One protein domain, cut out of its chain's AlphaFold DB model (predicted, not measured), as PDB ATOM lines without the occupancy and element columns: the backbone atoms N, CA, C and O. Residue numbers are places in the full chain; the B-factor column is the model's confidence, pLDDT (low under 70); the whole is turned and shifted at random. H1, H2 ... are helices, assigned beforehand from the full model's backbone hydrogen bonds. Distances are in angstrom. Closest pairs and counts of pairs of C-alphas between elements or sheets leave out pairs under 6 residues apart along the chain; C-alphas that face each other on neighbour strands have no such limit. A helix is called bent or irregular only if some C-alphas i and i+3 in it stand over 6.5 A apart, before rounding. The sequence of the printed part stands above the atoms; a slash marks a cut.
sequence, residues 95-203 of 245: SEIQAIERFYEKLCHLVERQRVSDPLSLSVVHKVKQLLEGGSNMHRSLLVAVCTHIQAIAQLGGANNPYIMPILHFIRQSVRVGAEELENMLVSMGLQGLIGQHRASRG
ATOM      1  N   SER A  95      57.299  -2.549  -0.206       77.31
ATOM      2  CA  SER A  95      57.013  -1.133   0.050       77.31
ATOM      3  C   SER A  95      55.707  -0.907   0.808       77.31
ATOM      4  O   SER A  95      55.643  -0.007   1.646       77.31
ATOM      5  N   GLU A  96      54.673  -1.703   0.537       78.19
ATOM      6  CA  GLU A  96      53.383  -1.604   1.220       78.19
ATOM      7  C   GLU A  96      53.501  -2.077   2.674       78.19
ATOM      8  O   GLU A  96      53.020  -1.387   3.572       78.19
ATOM      9  N   ILE A  97      54.236  -3.167   2.929       79.69
ATOM     10  CA  ILE A  97      54.514  -3.643   4.297       79.69
ATOM     11  C   ILE A  97      55.228  -2.556   5.106       79.69
ATOM     12  O   ILE A  97      54.771  -2.189   6.185       79.69
ATOM     13  N   GLN A  98      56.299  -1.971   4.560       84.00
ATOM     14  CA  GLN A  98      57.044  -0.909   5.244       84.00
ATOM     15  C   GLN A  98      56.192   0.346   5.482       84.00
ATOM     16  O   GLN A  98      56.366   1.043   6.485       84.00
ATOM     17  N   ALA A  99      55.275   0.672   4.567       83.50
ATOM     18  CA  ALA A  99      54.346   1.783   4.750       83.50
ATOM     19  C   ALA A  99      53.355   1.507   5.893       83.50
ATOM     20  O   ALA A  99      53.095   2.405   6.698       83.50
ATOM     21  N   ILE A 100      52.858   0.271   5.992       85.81
ATOM     22  CA  ILE A 100      51.960  -0.183   7.058       85.81
ATOM     23  C   ILE A 100      52.671  -0.180   8.416       85.81
ATOM     24  O   ILE A 100      52.116   0.338   9.386       85.81
ATOM     25  N   GLU A 101      53.906  -0.681   8.488       85.69
ATOM     26  CA  GLU A 101      54.721  -0.673   9.711       85.69
ATOM     27  C   GLU A 101      54.936   0.757  10.221       85.69
ATOM     28  O   GLU A 101      54.565   1.078  11.350       85.69
ATOM     29  N   ARG A 102      55.411   1.665   9.357       87.31
ATOM     30  CA  ARG A 102      55.616   3.081   9.716       87.31
ATOM     31  C   ARG A 102      54.320   3.780  10.113       87.31
ATOM     32  O   ARG A 102      54.333   4.694  10.938       87.31
ATOM     33  N   PHE A 103      53.202   3.422   9.485       88.81
ATOM     34  CA  PHE A 103      51.890   3.943   9.851       88.81
ATOM     35  C   PHE A 103      51.494   3.492  11.258       88.81
ATOM     36  O   PHE A 103      51.080   4.324  12.069       88.81
ATOM     37  N   TYR A 104      51.658   2.203  11.555       89.56
ATOM     38  CA  TYR A 104      51.323   1.633  12.851       89.56
ATOM     39  C   TYR A 104      52.215   2.185  13.970       89.56
ATOM     40  O   TYR A 104      51.700   2.600  15.003       89.56
ATOM     41  N   GLU A 105      53.526   2.307  13.747       88.81
ATOM     42  CA  GLU A 105      54.455   2.937  14.698       88.81
ATOM     43  C   GLU A 105      54.050   4.378  15.027       88.81
ATOM     44  O   GLU A 105      53.967   4.767  16.194       88.81
ATOM     45  N   LYS A 106      53.725   5.178  14.005       88.81
ATOM     46  CA  LYS A 106      53.267   6.563  14.194       88.81
ATOM     47  C   LYS A 106      51.929   6.639  14.926       88.81
ATOM     48  O   LYS A 106      51.736   7.555  15.725       88.81
ATOM     49  N   LEU A 107      51.021   5.696  14.672       87.25
ATOM     50  CA  LEU A 107      49.749   5.598  15.383       87.25
ATOM     51  C   LEU A 107      49.973   5.273  16.867       87.25
ATOM     52  O   LEU A 107      49.391   5.934  17.725       87.25
ATOM     53  N   CYS A 108      50.845   4.311  17.172       87.69
ATOM     54  CA  CYS A 108      51.220   3.968  18.544       87.69
ATOM     55  C   CYS A 108      51.848   5.168  19.261       87.69
ATOM     56  O   CYS A 108      51.380   5.549  20.332       87.69
ATOM     57  N   HIS A 109      52.803   5.855  18.628       87.62
ATOM     58  CA  HIS A 109      53.402   7.067  19.191       87.62
ATOM     59  C   HIS A 109      52.399   8.203  19.413       87.62
ATOM     60  O   HIS A 109      52.537   8.966  20.371       87.62
ATOM     61  N   LEU A 110      51.387   8.345  18.551       85.06
ATOM     62  CA  LEU A 110      50.320   9.326  18.748       85.06
ATOM     63  C   LEU A 110      49.530   9.025  20.029       85.06
ATOM     64  O   LEU A 110      49.273   9.941  20.810       85.06
ATOM     65  N   VAL A 111      49.182   7.758  20.256       85.06
ATOM     66  CA  VAL A 111      48.438   7.321  21.447       85.06
ATOM     67  C   VAL A 111      49.294   7.430  22.713       85.06
ATOM     68  O   VAL A 111      48.824   7.949  23.726       85.06
ATOM     69  N   GLU A 112      50.574   7.058  22.644       84.38
ATOM     70  CA  GLU A 112      51.541   7.225  23.739       84.38
ATOM     71  C   GLU A 112      51.720   8.698  24.131       84.38
ATOM     72  O   GLU A 112      51.689   9.042  25.315       84.38
ATOM     73  N   ARG A 113      51.857   9.599  23.147       81.44
ATOM     74  CA  ARG A 113      52.004  11.047  23.383       81.44
ATOM     75  C   ARG A 113      50.782  11.673  24.027       81.44
ATOM     76  O   ARG A 113      50.923  12.598  24.822       81.44
ATOM     77  N   GLN A 114      49.595  11.174  23.701       74.81
ATOM     78  CA  GLN A 114      48.363  11.628  24.331       74.81
ATOM     79  C   GLN A 114      48.233  11.121  25.785       74.81
ATOM     80  O   GLN A 114      47.313  11.541  26.481       74.81
ATOM     81  N   ARG A 115      49.167  10.276  26.271       62.69
ATOM     82  CA  ARG A 115      49.175   9.656  27.613       62.69
ATOM     83  C   ARG A 115      47.848   8.982  27.968       62.69
ATOM     84  O   ARG A 115      47.481   8.897  29.138       62.69
ATOM     85  N   VAL A 116      47.116   8.512  26.961       59.75
ATOM     86  CA  VAL A 116      45.796   7.928  27.168       59.75
ATOM     87  C   VAL A 116      45.960   6.437  27.413       59.75
ATOM     88  O   VAL A 116      46.086   5.648  26.484       59.75
ATOM     89  N   SER A 117      45.880   6.028  28.675       64.56
ATOM     90  CA  SER A 117      45.502   4.661  29.060       64.56
ATOM     91  C   SER A 117      43.994   4.426  28.874       64.56
ATOM     92  O   SER A 117      43.374   3.639  29.585       64.56
ATOM     93  N   ASP A 118      43.383   5.145  27.933       74.88
ATOM     94  CA  ASP A 118      41.965   5.048  27.657       74.88
ATOM     95  C   ASP A 118      41.681   3.756  26.879       74.88
ATOM     96  O   ASP A 118      42.246   3.536  25.797       74.88
ATOM     97  N   PRO A 119      40.786   2.903  27.399       78.62
ATOM     98  CA  PRO A 119      40.459   1.626  26.781       78.62
ATOM     99  C   PRO A 119      39.893   1.781  25.367       78.62
ATOM    100  O   PRO A 119      40.048   0.876  24.546       78.62
ATOM    101  N   LEU A 120      39.266   2.916  25.049       81.56
ATOM    102  CA  LEU A 120      38.675   3.131  23.735       81.56
ATOM    103  C   LEU A 120      39.741   3.435  22.676       81.56
ATOM    104  O   LEU A 120      39.740   2.815  21.612       81.56
ATOM    105  N   SER A 121      40.697   4.310  22.983       83.25
ATOM    106  CA  SER A 121      41.851   4.593  22.120       83.25
ATOM    107  C   SER A 121      42.663   3.321  21.843       83.25
ATOM    108  O   SER A 121      42.988   3.029  20.691       83.25
ATOM    109  N   LEU A 122      42.895   2.497  22.872       84.94
ATOM    110  CA  LEU A 122      43.555   1.193  22.731       84.94
ATOM    111  C   LEU A 122      42.734   0.204  21.893       84.94
ATOM    112  O   LEU A 122      43.294  -0.500  21.051       84.94
ATOM    113  N   SER A 123      41.409   0.170  22.066       86.25
ATOM    114  CA  SER A 123      40.512  -0.665  21.256       86.25
ATOM    115  C   SER A 123      40.575  -0.300  19.772       86.25
ATOM    116  O   SER A 123      40.606  -1.186  18.917       86.25
ATOM    117  N   VAL A 124      40.653   0.996  19.453       87.31
ATOM    118  CA  VAL A 124      40.800   1.477  18.073       87.31
ATOM    119  C   VAL A 124      42.145   1.050  17.484       87.31
ATOM    120  O   VAL A 124      42.164   0.506  16.381       87.31
ATOM    121  N   VAL A 125      43.256   1.216  18.211       88.75
ATOM    122  CA  VAL A 125      44.583   0.759  17.751       88.75
ATOM    123  C   VAL A 125      44.598  -0.751  17.527       88.75
ATOM    124  O   VAL A 125      45.051  -1.214  16.480       88.75
ATOM    125  N   HIS A 126      44.036  -1.521  18.459       88.81
ATOM    126  CA  HIS A 126      43.925  -2.971  18.321       88.81
ATOM    127  C   HIS A 126      43.078  -3.359  17.103       88.81
ATOM    128  O   HIS A 126      43.434  -4.271  16.357       88.81
ATOM    129  N   LYS A 127      41.971  -2.651  16.853       88.81
ATOM    130  CA  LYS A 127      41.137  -2.894  15.675       88.81
ATOM    131  C   LYS A 127      41.887  -2.596  14.380       88.81
ATOM    132  O   LYS A 127      41.792  -3.376  13.438       88.81
ATOM    133  N   VAL A 128      42.644  -1.501  14.336       87.94
ATOM    134  CA  VAL A 128      43.490  -1.148  13.188       87.94
ATOM    135  C   VAL A 128      44.542  -2.229  12.949       87.94
ATOM    136  O   VAL A 128      44.662  -2.696  11.821       87.94
ATOM    137  N   LYS A 129      45.223  -2.701  14.001       88.31
ATOM    138  CA  LYS A 129      46.164  -3.828  13.918       88.31
ATOM    139  C   LYS A 129      45.502  -5.070  13.317       88.31
ATOM    140  O   LYS A 129      45.993  -5.599  12.329       88.31
ATOM    141  N   GLN A 130      44.351  -5.475  13.852       88.31
ATOM    142  CA  GLN A 130      43.613  -6.647  13.372       88.31
ATOM    143  C   GLN A 130      43.208  -6.522  11.894       88.31
ATOM    144  O   GLN A 130      43.229  -7.505  11.158       88.31
ATOM    145  N   LEU A 131      42.818  -5.325  11.447       86.44
ATOM    146  CA  LEU A 131      42.447  -5.081  10.051       86.44
ATOM    147  C   LEU A 131      43.662  -5.142   9.118       86.44
ATOM    148  O   LEU A 131      43.551  -5.690   8.024       86.44
ATOM    149  N   LEU A 132      44.807  -4.612   9.549       85.38
ATOM    150  CA  LEU A 132      46.052  -4.648   8.781       85.38
ATOM    151  C   LEU A 132      46.622  -6.073   8.698       85.38
ATOM    152  O   LEU A 132      46.971  -6.521   7.610       85.38
ATOM    153  N   GLU A 133      46.627  -6.821   9.805       83.44
ATOM    154  CA  GLU A 133      47.016  -8.242   9.832       83.44
ATOM    155  C   GLU A 133      46.064  -9.119   9.004       83.44
ATOM    156  O   GLU A 133      46.488 -10.090   8.384       83.44
ATOM    157  N   GLY A 134      44.780  -8.749   8.937       80.19
ATOM    158  CA  GLY A 134      43.780  -9.391   8.083       80.19
ATOM    159  C   GLY A 134      43.908  -9.071   6.588       80.19
ATOM    160  O   GLY A 134      43.052  -9.493   5.811       80.19
ATOM    161  N   GLY A 135      44.932  -8.315   6.174       75.31
ATOM    162  CA  GLY A 135      45.186  -7.976   4.773       75.31
ATOM    163  C   GLY A 135      44.330  -6.828   4.232       75.31
ATOM    164  O   GLY A 135      44.135  -6.728   3.020       75.31
ATOM    165  N   SER A 136      43.784  -5.964   5.097       78.62
ATOM    166  CA  SER A 136      43.114  -4.746   4.639       78.62
ATOM    167  C   SER A 136      44.139  -3.717   4.174       78.62
ATOM    168  O   SER A 136      44.981  -3.266   4.946       78.62
ATOM    169  N   ASN A 137      43.986  -3.247   2.938       79.75
ATOM    170  CA  ASN A 137      44.788  -2.151   2.405       79.75
ATOM    171  C   ASN A 137      44.511  -0.832   3.154       79.75
ATOM    172  O   ASN A 137      43.406  -0.612   3.671       79.75
ATOM    173  N   MET A 138      45.480   0.091   3.122       78.44
ATOM    174  CA  MET A 138      45.359   1.469   3.629       78.44
ATOM    175  C   MET A 138      44.480   2.351   2.719       78.44
ATOM    176  O   MET A 138      44.899   3.382   2.194       78.44
ATOM    177  N   HIS A 139      43.235   1.936   2.514       84.88
ATOM    178  CA  HIS A 139      42.235   2.639   1.717       84.88
ATOM    179  C   HIS A 139      41.043   3.064   2.573       84.88
ATOM    180  O   HIS A 139      40.969   2.785   3.771       84.88
ATOM    181  N   ARG A 140      40.082   3.755   1.948       83.94
ATOM    182  CA  ARG A 140      38.858   4.253   2.594       83.94
ATOM    183  C   ARG A 140      38.126   3.173   3.404       83.94
ATOM    184  O   ARG A 140      37.544   3.489   4.437       83.94
ATOM    185  N   SER A 141      38.205   1.912   2.982       85.31
ATOM    186  CA  SER A 141      37.657   0.752   3.699       85.31
ATOM    187  C   SER A 141      38.173   0.620   5.136       85.31
ATOM    188  O   SER A 141      37.387   0.295   6.022       85.31
ATOM    189  N   LEU A 142      39.453   0.919   5.384       86.94
ATOM    190  CA  LEU A 142      40.053   0.873   6.720       86.94
ATOM    191  C   LEU A 142      39.396   1.909   7.638       86.94
ATOM    192  O   LEU A 142      38.964   1.582   8.740       86.94
ATOM    193  N   LEU A 143      39.269   3.149   7.159       87.19
ATOM    194  CA  LEU A 143      38.653   4.240   7.913       87.19
ATOM    195  C   LEU A 143      37.170   3.958   8.196       87.19
ATOM    196  O   LEU A 143      36.721   4.161   9.317       87.19
ATOM    197  N   VAL A 144      36.433   3.427   7.215       89.06
ATOM    198  CA  VAL A 144      35.032   3.013   7.400       89.06
ATOM    199  C   VAL A 144      34.924   1.936   8.478       89.06
ATOM    200  O   VAL A 144      34.137   2.097   9.403       89.06
ATOM    201  N   ALA A 145      35.743   0.882   8.418       88.44
ATOM    202  CA  ALA A 145      35.710  -0.206   9.396       88.44
ATOM    203  C   ALA A 145      36.040   0.266  10.823       88.44
ATOM    204  O   ALA A 145      35.433  -0.201  11.789       88.44
ATOM    205  N   VAL A 146      36.974   1.213  10.961       89.19
ATOM    206  CA  VAL A 146      37.296   1.845  12.247       89.19
ATOM    207  C   VAL A 146      36.127   2.691  12.754       89.19
ATOM    208  O   VAL A 146      35.752   2.563  13.918       89.19
ATOM    209  N   CYS A 147      35.502   3.506  11.900       88.50
ATOM    210  CA  CYS A 147      34.331   4.296  12.283       88.50
ATOM    211  C   CYS A 147      33.138   3.410  12.680       88.50
ATOM    212  O   CYS A 147      32.485   3.698  13.679       88.50
ATOM    213  N   THR A 148      32.897   2.296  11.980       89.50
ATOM    214  CA  THR A 148      31.867   1.312  12.353       89.50
ATOM    215  C   THR A 148      32.156   0.680  13.716       89.50
ATOM    216  O   THR A 148      31.248   0.492  14.524       89.50
ATOM    217  N   HIS A 149      33.424   0.374  14.010       88.31
ATOM    218  CA  HIS A 149      33.830  -0.144  15.322       88.31
ATOM    219  C   HIS A 149      33.587   0.882  16.436       88.31
ATOM    220  O   HIS A 149      33.032   0.549  17.481       88.31
ATOM    221  N   ILE A 150      33.920   2.150  16.189       86.81
ATOM    222  CA  ILE A 150      33.641   3.250  17.122       86.81
ATOM    223  C   ILE A 150      32.136   3.432  17.313       86.81
ATOM    224  O   ILE A 150      31.696   3.625  18.440       86.81
ATOM    225  N   GLN A 151      31.333   3.325  16.252       86.88
ATOM    226  CA  GLN A 151      29.874   3.386  16.333       86.88
ATOM    227  C   GLN A 151      29.312   2.285  17.241       86.88
ATOM    228  O   GLN A 151      28.479   2.573  18.099       86.88
ATOM    229  N   ALA A 152      29.794   1.048  17.103       86.31
ATOM    230  CA  ALA A 152      29.378  -0.062  17.958       86.31
ATOM    231  C   ALA A 152      29.716   0.193  19.439       86.31
ATOM    232  O   ALA A 152      28.898  -0.061  20.318       86.31
ATOM    233  N   ILE A 153      30.892   0.761  19.725       82.88
ATOM    234  CA  ILE A 153      31.292   1.126  21.093       82.88
ATOM    235  C   ILE A 153      30.490   2.332  21.611       82.88
ATOM    236  O   ILE A 153      30.113   2.385  22.781       82.88
ATOM    237  N   ALA A 154      30.194   3.301  20.747       81.31
ATOM    238  CA  ALA A 154      29.406   4.481  21.081       81.31
ATOM    239  C   ALA A 154      27.975   4.107  21.494       81.31
ATOM    240  O   ALA A 154      27.464   4.665  22.464       81.31
ATOM    241  N   GLN A 155      27.369   3.113  20.833       79.94
ATOM    242  CA  GLN A 155      26.066   2.551  21.218       79.94
ATOM    243  C   GLN A 155      26.077   1.914  22.618       79.94
ATOM    244  O   GLN A 155      25.043   1.875  23.277       79.94
ATOM    245  N   LEU A 156      27.242   1.466  23.095       76.62
ATOM    246  CA  LEU A 156      27.440   0.887  24.429       76.62
ATOM    247  C   LEU A 156      27.835   1.930  25.495       76.62
ATOM    248  O   LEU A 156      28.127   1.560  26.629       76.62
ATOM    249  N   GLY A 157      27.847   3.225  25.154       66.44
ATOM    250  CA  GLY A 157      28.139   4.325  26.086       66.44
ATOM    251  C   GLY A 157      29.513   4.987  25.920       66.44
ATOM    252  O   GLY A 157      29.842   5.893  26.680       66.44
ATOM    253  N   GLY A 158      30.312   4.601  24.918       63.50
ATOM    254  CA  GLY A 158      31.656   5.154  24.673       63.50
ATOM    255  C   GLY A 158      31.727   6.407  23.782       63.50
ATOM    256  O   GLY A 158      32.798   6.740  23.286       63.50
ATOM    257  N   ALA A 159      30.610   7.092  23.522       62.78
ATOM    258  CA  ALA A 159      30.503   8.080  22.438       62.78
ATOM    259  C   ALA A 159      31.262   9.410  22.652       62.78
ATOM    260  O   ALA A 159      31.458  10.157  21.696       62.78
ATOM    261  N   ASN A 160      31.682   9.726  23.881       68.06
ATOM    262  CA  ASN A 160      32.079  11.085  24.285       68.06
ATOM    263  C   ASN A 160      33.576  11.237  24.577       68.06
ATOM    264  O   ASN A 160      33.957  11.917  25.531       68.06
ATOM    265  N   ASN A 161      34.429  10.579  23.797       73.94
ATOM    266  CA  ASN A 161      35.858  10.591  24.057       73.94
ATOM    267  C   ASN A 161      36.605  11.599  23.154       73.94
ATOM    268  O   ASN A 161      36.657  11.408  21.933       73.94
ATOM    269  N   PRO A 162      37.235  12.643  23.734       75.81
ATOM    270  CA  PRO A 162      37.894  13.704  22.972       75.81
ATOM    271  C   PRO A 162      39.153  13.235  22.223       75.81
ATOM    272  O   PRO A 162      39.592  13.899  21.283       75.81
ATOM    273  N   TYR A 163      39.725  12.087  22.597       79.25
ATOM    274  CA  TYR A 163      40.975  11.564  22.036       79.25
ATOM    275  C   TYR A 163      40.775  10.772  20.733       79.25
ATOM    276  O   TYR A 163      41.717  10.596  19.958       79.25
ATOM    277  N   ILE A 164      39.535  10.382  20.410       83.94
ATOM    278  CA  ILE A 164      39.209   9.654  19.170       83.94
ATOM    279  C   ILE A 164      39.459  10.514  17.929       83.94
ATOM    280  O   ILE A 164      39.972  10.034  16.918       83.94
ATOM    281  N   MET A 165      39.078  11.790  17.972       84.88
ATOM    282  CA  MET A 165      39.121  12.663  16.795       84.88
ATOM    283  C   MET A 165      40.537  12.890  16.250       84.88
ATOM    284  O   MET A 165      40.714  12.776  15.033       84.88
ATOM    285  N   PRO A 166      41.557  13.139  17.094       86.50
ATOM    286  CA  PRO A 166      42.954  13.128  16.669       86.50
ATOM    287  C   PRO A 166      43.380  11.826  15.973       86.50
ATOM    288  O   PRO A 166      44.049  11.880  14.940       86.50
ATOM    289  N   ILE A 167      42.957  10.668  16.492       86.75
ATOM    290  CA  ILE A 167      43.263   9.355  15.906       86.75
ATOM    291  C   ILE A 167      42.605   9.219  14.525       86.75
ATOM    292  O   ILE A 167      43.267   8.871  13.548       86.75
ATOM    293  N   LEU A 168      41.324   9.574  14.400       86.75
ATOM    294  CA  LEU A 168      40.615   9.548  13.117       86.75
ATOM    295  C   LEU A 168      41.206  10.530  12.101       86.75
ATOM    296  O   LEU A 168      41.289  10.208  10.917       86.75
ATOM    297  N   HIS A 169      41.658  11.706  12.543       87.12
ATOM    298  CA  HIS A 169      42.354  12.664  11.684       87.12
ATOM    299  C   HIS A 169      43.685  12.113  11.167       87.12
ATOM    300  O   HIS A 169      43.991  12.282   9.986       87.12
ATOM    301  N   PHE A 170      44.445  11.419  12.012       88.06
ATOM    302  CA  PHE A 170      45.687  10.768  11.606       88.06
ATOM    303  C   PHE A 170      45.450   9.650  10.574       88.06
ATOM    304  O   PHE A 170      46.115   9.602   9.534       88.06
ATOM    305  N   ILE A 171      44.457   8.787  10.813       86.88
ATOM    306  CA  ILE A 171      44.079   7.722   9.870       86.88
ATOM    307  C   ILE A 171      43.615   8.339   8.546       86.88
ATOM    308  O   ILE A 171      44.079   7.942   7.479       86.88
ATOM    309  N   ARG A 172      42.765   9.371   8.597       89.38
ATOM    310  CA  ARG A 172      42.305  10.119   7.418       89.38
ATOM    311  C   ARG A 172      43.472  10.660   6.588       89.38
ATOM    312  O   ARG A 172      43.462  10.495   5.369       89.38
ATOM    313  N   GLN A 173      44.459  11.299   7.222       86.62
ATOM    314  CA  GLN A 173      45.634  11.841   6.527       86.62
ATOM    315  C   GLN A 173      46.425  10.742   5.813       86.62
ATOM    316  O   GLN A 173      46.852  10.929   4.676       86.62
ATOM    317  N   SER A 174      46.558   9.581   6.452       85.19
ATOM    318  CA  SER A 174      47.303   8.443   5.914       85.19
ATOM    319  C   SER A 174      46.574   7.762   4.747       85.19
ATOM    320  O   SER A 174      47.210   7.302   3.806       85.19
ATOM    321  N   VAL A 175      45.238   7.771   4.761       84.56
ATOM    322  CA  VAL A 175      44.375   7.205   3.708       84.56
ATOM    323  C   VAL A 175      44.042   8.229   2.600       84.56
ATOM    324  O   VAL A 175      43.429   7.883   1.594       84.56
ATOM    325  N   ARG A 176      44.480   9.491   2.743       84.62
ATOM    326  CA  ARG A 176      44.234  10.607   1.799       84.62
ATOM    327  C   ARG A 176      42.748  10.909   1.557       84.62
ATOM    328  O   ARG A 176      42.344  11.251   0.450       84.62
ATOM    329  N   VAL A 177      41.937  10.809   2.606       85.31
ATOM    330  CA  VAL A 177      40.493  11.106   2.569       85.31
ATOM    331  C   VAL A 177      40.244  12.600   2.816       85.31
ATOM    332  O   VAL A 177      40.971  13.246   3.581       85.31
ATOM    333  N   GLY A 178      39.217  13.176   2.187       83.94
ATOM    334  CA  GLY A 178      38.826  14.580   2.393       83.94
ATOM    335  C   GLY A 178      38.351  14.866   3.827       83.94
ATOM    336  O   GLY A 178      37.924  13.964   4.542       83.94
ATOM    337  N   ALA A 179      38.438  16.120   4.287       83.75
ATOM    338  CA  ALA A 179      37.935  16.491   5.621       83.75
ATOM    339  C   ALA A 179      36.406  16.372   5.666       83.75
ATOM    340  O   ALA A 179      35.856  15.733   6.557       83.75
ATOM    341  N   GLU A 180      35.759  16.899   4.628       83.88
ATOM    342  CA  GLU A 180      34.314  16.828   4.407       83.88
ATOM    343  C   GLU A 180      33.829  15.380   4.282       83.88
ATOM    344  O   GLU A 180      32.773  15.013   4.784       83.88
ATOM    345  N   GLU A 181      34.631  14.515   3.660       84.94
ATOM    346  CA  GLU A 181      34.307  13.099   3.505       84.94
ATOM    347  C   GLU A 181      34.320  12.361   4.852       84.94
ATOM    348  O   GLU A 181      33.437  11.543   5.112       84.94
ATOM    349  N   LEU A 182      35.272  12.682   5.738       84.38
ATOM    350  CA  LEU A 182      35.289  12.167   7.110       84.38
ATOM    351  C   LEU A 182      34.071  12.655   7.904       84.38
ATOM    352  O   LEU A 182      33.432  11.850   8.579       84.38
ATOM    353  N   GLU A 183      33.731  13.942   7.812       85.69
ATOM    354  CA  GLU A 183      32.553  14.505   8.484       85.69
ATOM    355  C   GLU A 183      31.261  13.834   8.003       85.69
ATOM    356  O   GLU A 183      30.469  13.383   8.827       85.69
ATOM    357  N   ASN A 184      31.094  13.652   6.691       85.62
ATOM    358  CA  ASN A 184      29.947  12.947   6.119       85.62
ATOM    359  C   ASN A 184      29.853  11.493   6.607       85.62
ATOM    360  O   ASN A 184      28.763  11.020   6.936       85.62
ATOM    361  N   MET A 185      30.984  10.783   6.712       85.69
ATOM    362  CA  MET A 185      31.010   9.425   7.271       85.69
ATOM    363  C   MET A 185      30.586   9.413   8.744       85.69
ATOM    364  O   MET A 185      29.726   8.619   9.122       85.69
ATOM    365  N   LEU A 186      31.110  10.327   9.562       85.75
ATOM    366  CA  LEU A 186      30.732  10.449  10.972       85.75
ATOM    367  C   LEU A 186      29.251  10.817  11.149       85.75
ATOM    368  O   LEU A 186      28.574  10.239  11.999       85.75
ATOM    369  N   VAL A 187      28.726  11.722  10.318       85.00
ATOM    370  CA  VAL A 187      27.306  12.107  10.299       85.00
ATOM    371  C   VAL A 187      26.425  10.911   9.954       85.00
ATOM    372  O   VAL A 187      25.462  10.654  10.677       85.00
ATOM    373  N   SER A 188      26.778  10.148   8.912       85.19
ATOM    374  CA  SER A 188      26.020   8.965   8.474       85.19
ATOM    375  C   SER A 188      25.973   7.843   9.518       85.19
ATOM    376  O   SER A 188      25.018   7.074   9.560       85.19
ATOM    377  N   MET A 189      26.978   7.778  10.394       83.19
ATOM    378  CA  MET A 189      27.085   6.784  11.464       83.19
ATOM    379  C   MET A 189      26.542   7.287  12.813       83.19
ATOM    380  O   MET A 189      26.617   6.571  13.810       83.19
ATOM    381  N   GLY A 190      25.986   8.503  12.872       79.31
ATOM    382  CA  GLY A 190      25.450   9.082  14.110       79.31
ATOM    383  C   GLY A 190      26.520   9.521  15.119       79.31
ATOM    384  O   GLY A 190      26.212   9.738  16.286       79.31
ATOM    385  N   LEU A 191      27.773   9.693  14.688       78.94
ATOM    386  CA  LEU A 191      28.921  10.084  15.521       78.94
ATOM    387  C   LEU A 191      29.143  11.609  15.569       78.94
ATOM    388  O   LEU A 191      30.251  12.096  15.792       78.94
ATOM    389  N   GLN A 192      28.079  12.387  15.370       76.81
ATOM    390  CA  GLN A 192      28.120  13.854  15.268       76.81
ATOM    391  C   GLN A 192      28.627  14.527  16.558       76.81
ATOM    392  O   GLN A 192      29.248  15.590  16.501       76.81
ATOM    393  N   GLY A 193      28.436  13.877  17.714       71.06
ATOM    394  CA  GLY A 193      28.936  14.348  19.011       71.06
ATOM    395  C   GLY A 193      30.459  14.522  19.061       71.06
ATOM    396  O   GLY A 193      30.947  15.461  19.688       71.06
ATOM    397  N   LEU A 194      31.212  13.701  18.317       70.00
ATOM    398  CA  LEU A 194      32.675  13.797  18.239       70.00
ATOM    399  C   LEU A 194      33.137  15.049  17.474       70.00
ATOM    400  O   LEU A 194      34.144  15.665  17.828       70.00
ATOM    401  N   ILE A 195      32.374  15.470  16.460       70.56
ATOM    402  CA  ILE A 195      32.652  16.680  15.668       70.56
ATOM    403  C   ILE A 195      32.451  17.929  16.538       70.56
ATOM    404  O   ILE A 195      33.292  18.834  16.542       70.56
ATOM    405  N   GLY A 196      31.357  17.958  17.309       61.94
ATOM    406  CA  GLY A 196      31.033  19.058  18.219       61.94
ATOM    407  C   GLY A 196      32.088  19.261  19.309       61.94
ATOM    408  O   GLY A 196      32.520  20.389  19.541       61.94
ATOM    409  N   GLN A 197      32.571  18.173  19.919       62.81
ATOM    410  CA  GLN A 197      33.612  18.233  20.951       62.81
ATOM    411  C   GLN A 197      34.959  18.714  20.401       62.81
ATOM    412  O   GLN A 197      35.581  19.589  20.995       62.81
ATOM    413  N   HIS A 198      35.386  18.230  19.230       62.84
ATOM    414  CA  HIS A 198      36.649  18.665  18.625       62.84
ATOM    415  C   HIS A 198      36.638  20.154  18.223       62.84
ATOM    416  O   HIS A 198      37.659  20.834  18.350       62.84
ATOM    417  N   ARG A 199      35.489  20.699  17.787       59.62
ATOM    418  CA  ARG A 199      35.327  22.154  17.581       59.62
ATOM    419  C   ARG A 199      35.348  22.929  18.899       59.62
ATOM    420  O   ARG A 199      36.008  23.962  18.962       59.62
ATOM    421  N   ALA A 200      34.685  22.428  19.941       57.84
ATOM    422  CA  ALA A 200      34.670  23.065  21.258       57.84
ATOM    423  C   ALA A 200      36.072  23.122  21.895       57.84
ATOM    424  O   ALA A 200      36.461  24.158  22.425       57.84
ATOM    425  N   SER A 201      36.870  22.057  21.766       57.41
ATOM    426  CA  SER A 201      38.247  21.997  22.279       57.41
ATOM    427  C   SER A 201      39.248  22.861  21.499       57.41
ATOM    428  O   SER A 201      40.300  23.195  22.033       57.41
ATOM    429  N   ARG A 202      38.942  23.240  20.248       54.00
ATOM    430  CA  ARG A 202      39.754  24.186  19.453       54.00
ATOM    431  C   ARG A 202      39.338  25.651  19.628       54.00
ATOM    432  O   ARG A 202      40.129  26.531  19.313       54.00
ATOM    433  N   GLY A 203      38.129  25.917  20.126       46.22
ATOM    434  CA  GLY A 203      37.579  27.268  20.293       46.22
ATOM    435  C   GLY A 203      38.035  28.025  21.547       46.22
ATOM    436  O   GLY A 203      37.702  29.195  21.691       46.22
TER     437      GLY A 203
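Overview. This is residues 95 to 203 of the 245 residues of the protein "Hypothetical protein" of Pyramimonas obovata (UniProt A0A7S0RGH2). Helices H1 to H4 form an up-and-down bundle, each running against the one before; H5 and H6 pack on its H3 and H4 side. The 109 printed residues hold six named helices, H1 to H6 in order: all helix, compact, radius of gyration of the C-alphas 13.3 A, spans 39 by 28 by 28 A.

Arrangement. H1, residues 95 to 113, forms a hairpin with H2, residues 119 to 133: closest C-alphas Val 111 and Ser 121, 7.2 A. H3, residues 140 to 158, kinked 26 degrees near 152 and irregular (C-alphas 155 and 158 7.1 A apart), touches H2: closest C-alphas Val 124 and Val 146, 6.8 A. The hub H4, residues 164 to 175, with residues 164 to 165 alone touches H6, residues 192 to 202, about perpendicular at 83 degrees: closest C-alphas Met 165 and Leu 194, 6.7 A. H3, with residues 144 to 147 alone, only just touches H5, residues 179 to 188, with 3 pairs of C-alphas within 8 A. Every O i to N i+4 pair is within hydrogen-bond range except in H3, 13 of 15.

Along the chain. H1 runs 26.8 A from C-alpha 95 (57.013, -1.133, 0.050); H6 ends at C-alpha 202 (39.754, 24.186, 19.453).

Size, cuts and confidence. The printed part has no cut; pLDDT is under 70 at residues 115 to 117, 157 to 160 and 196 to 203.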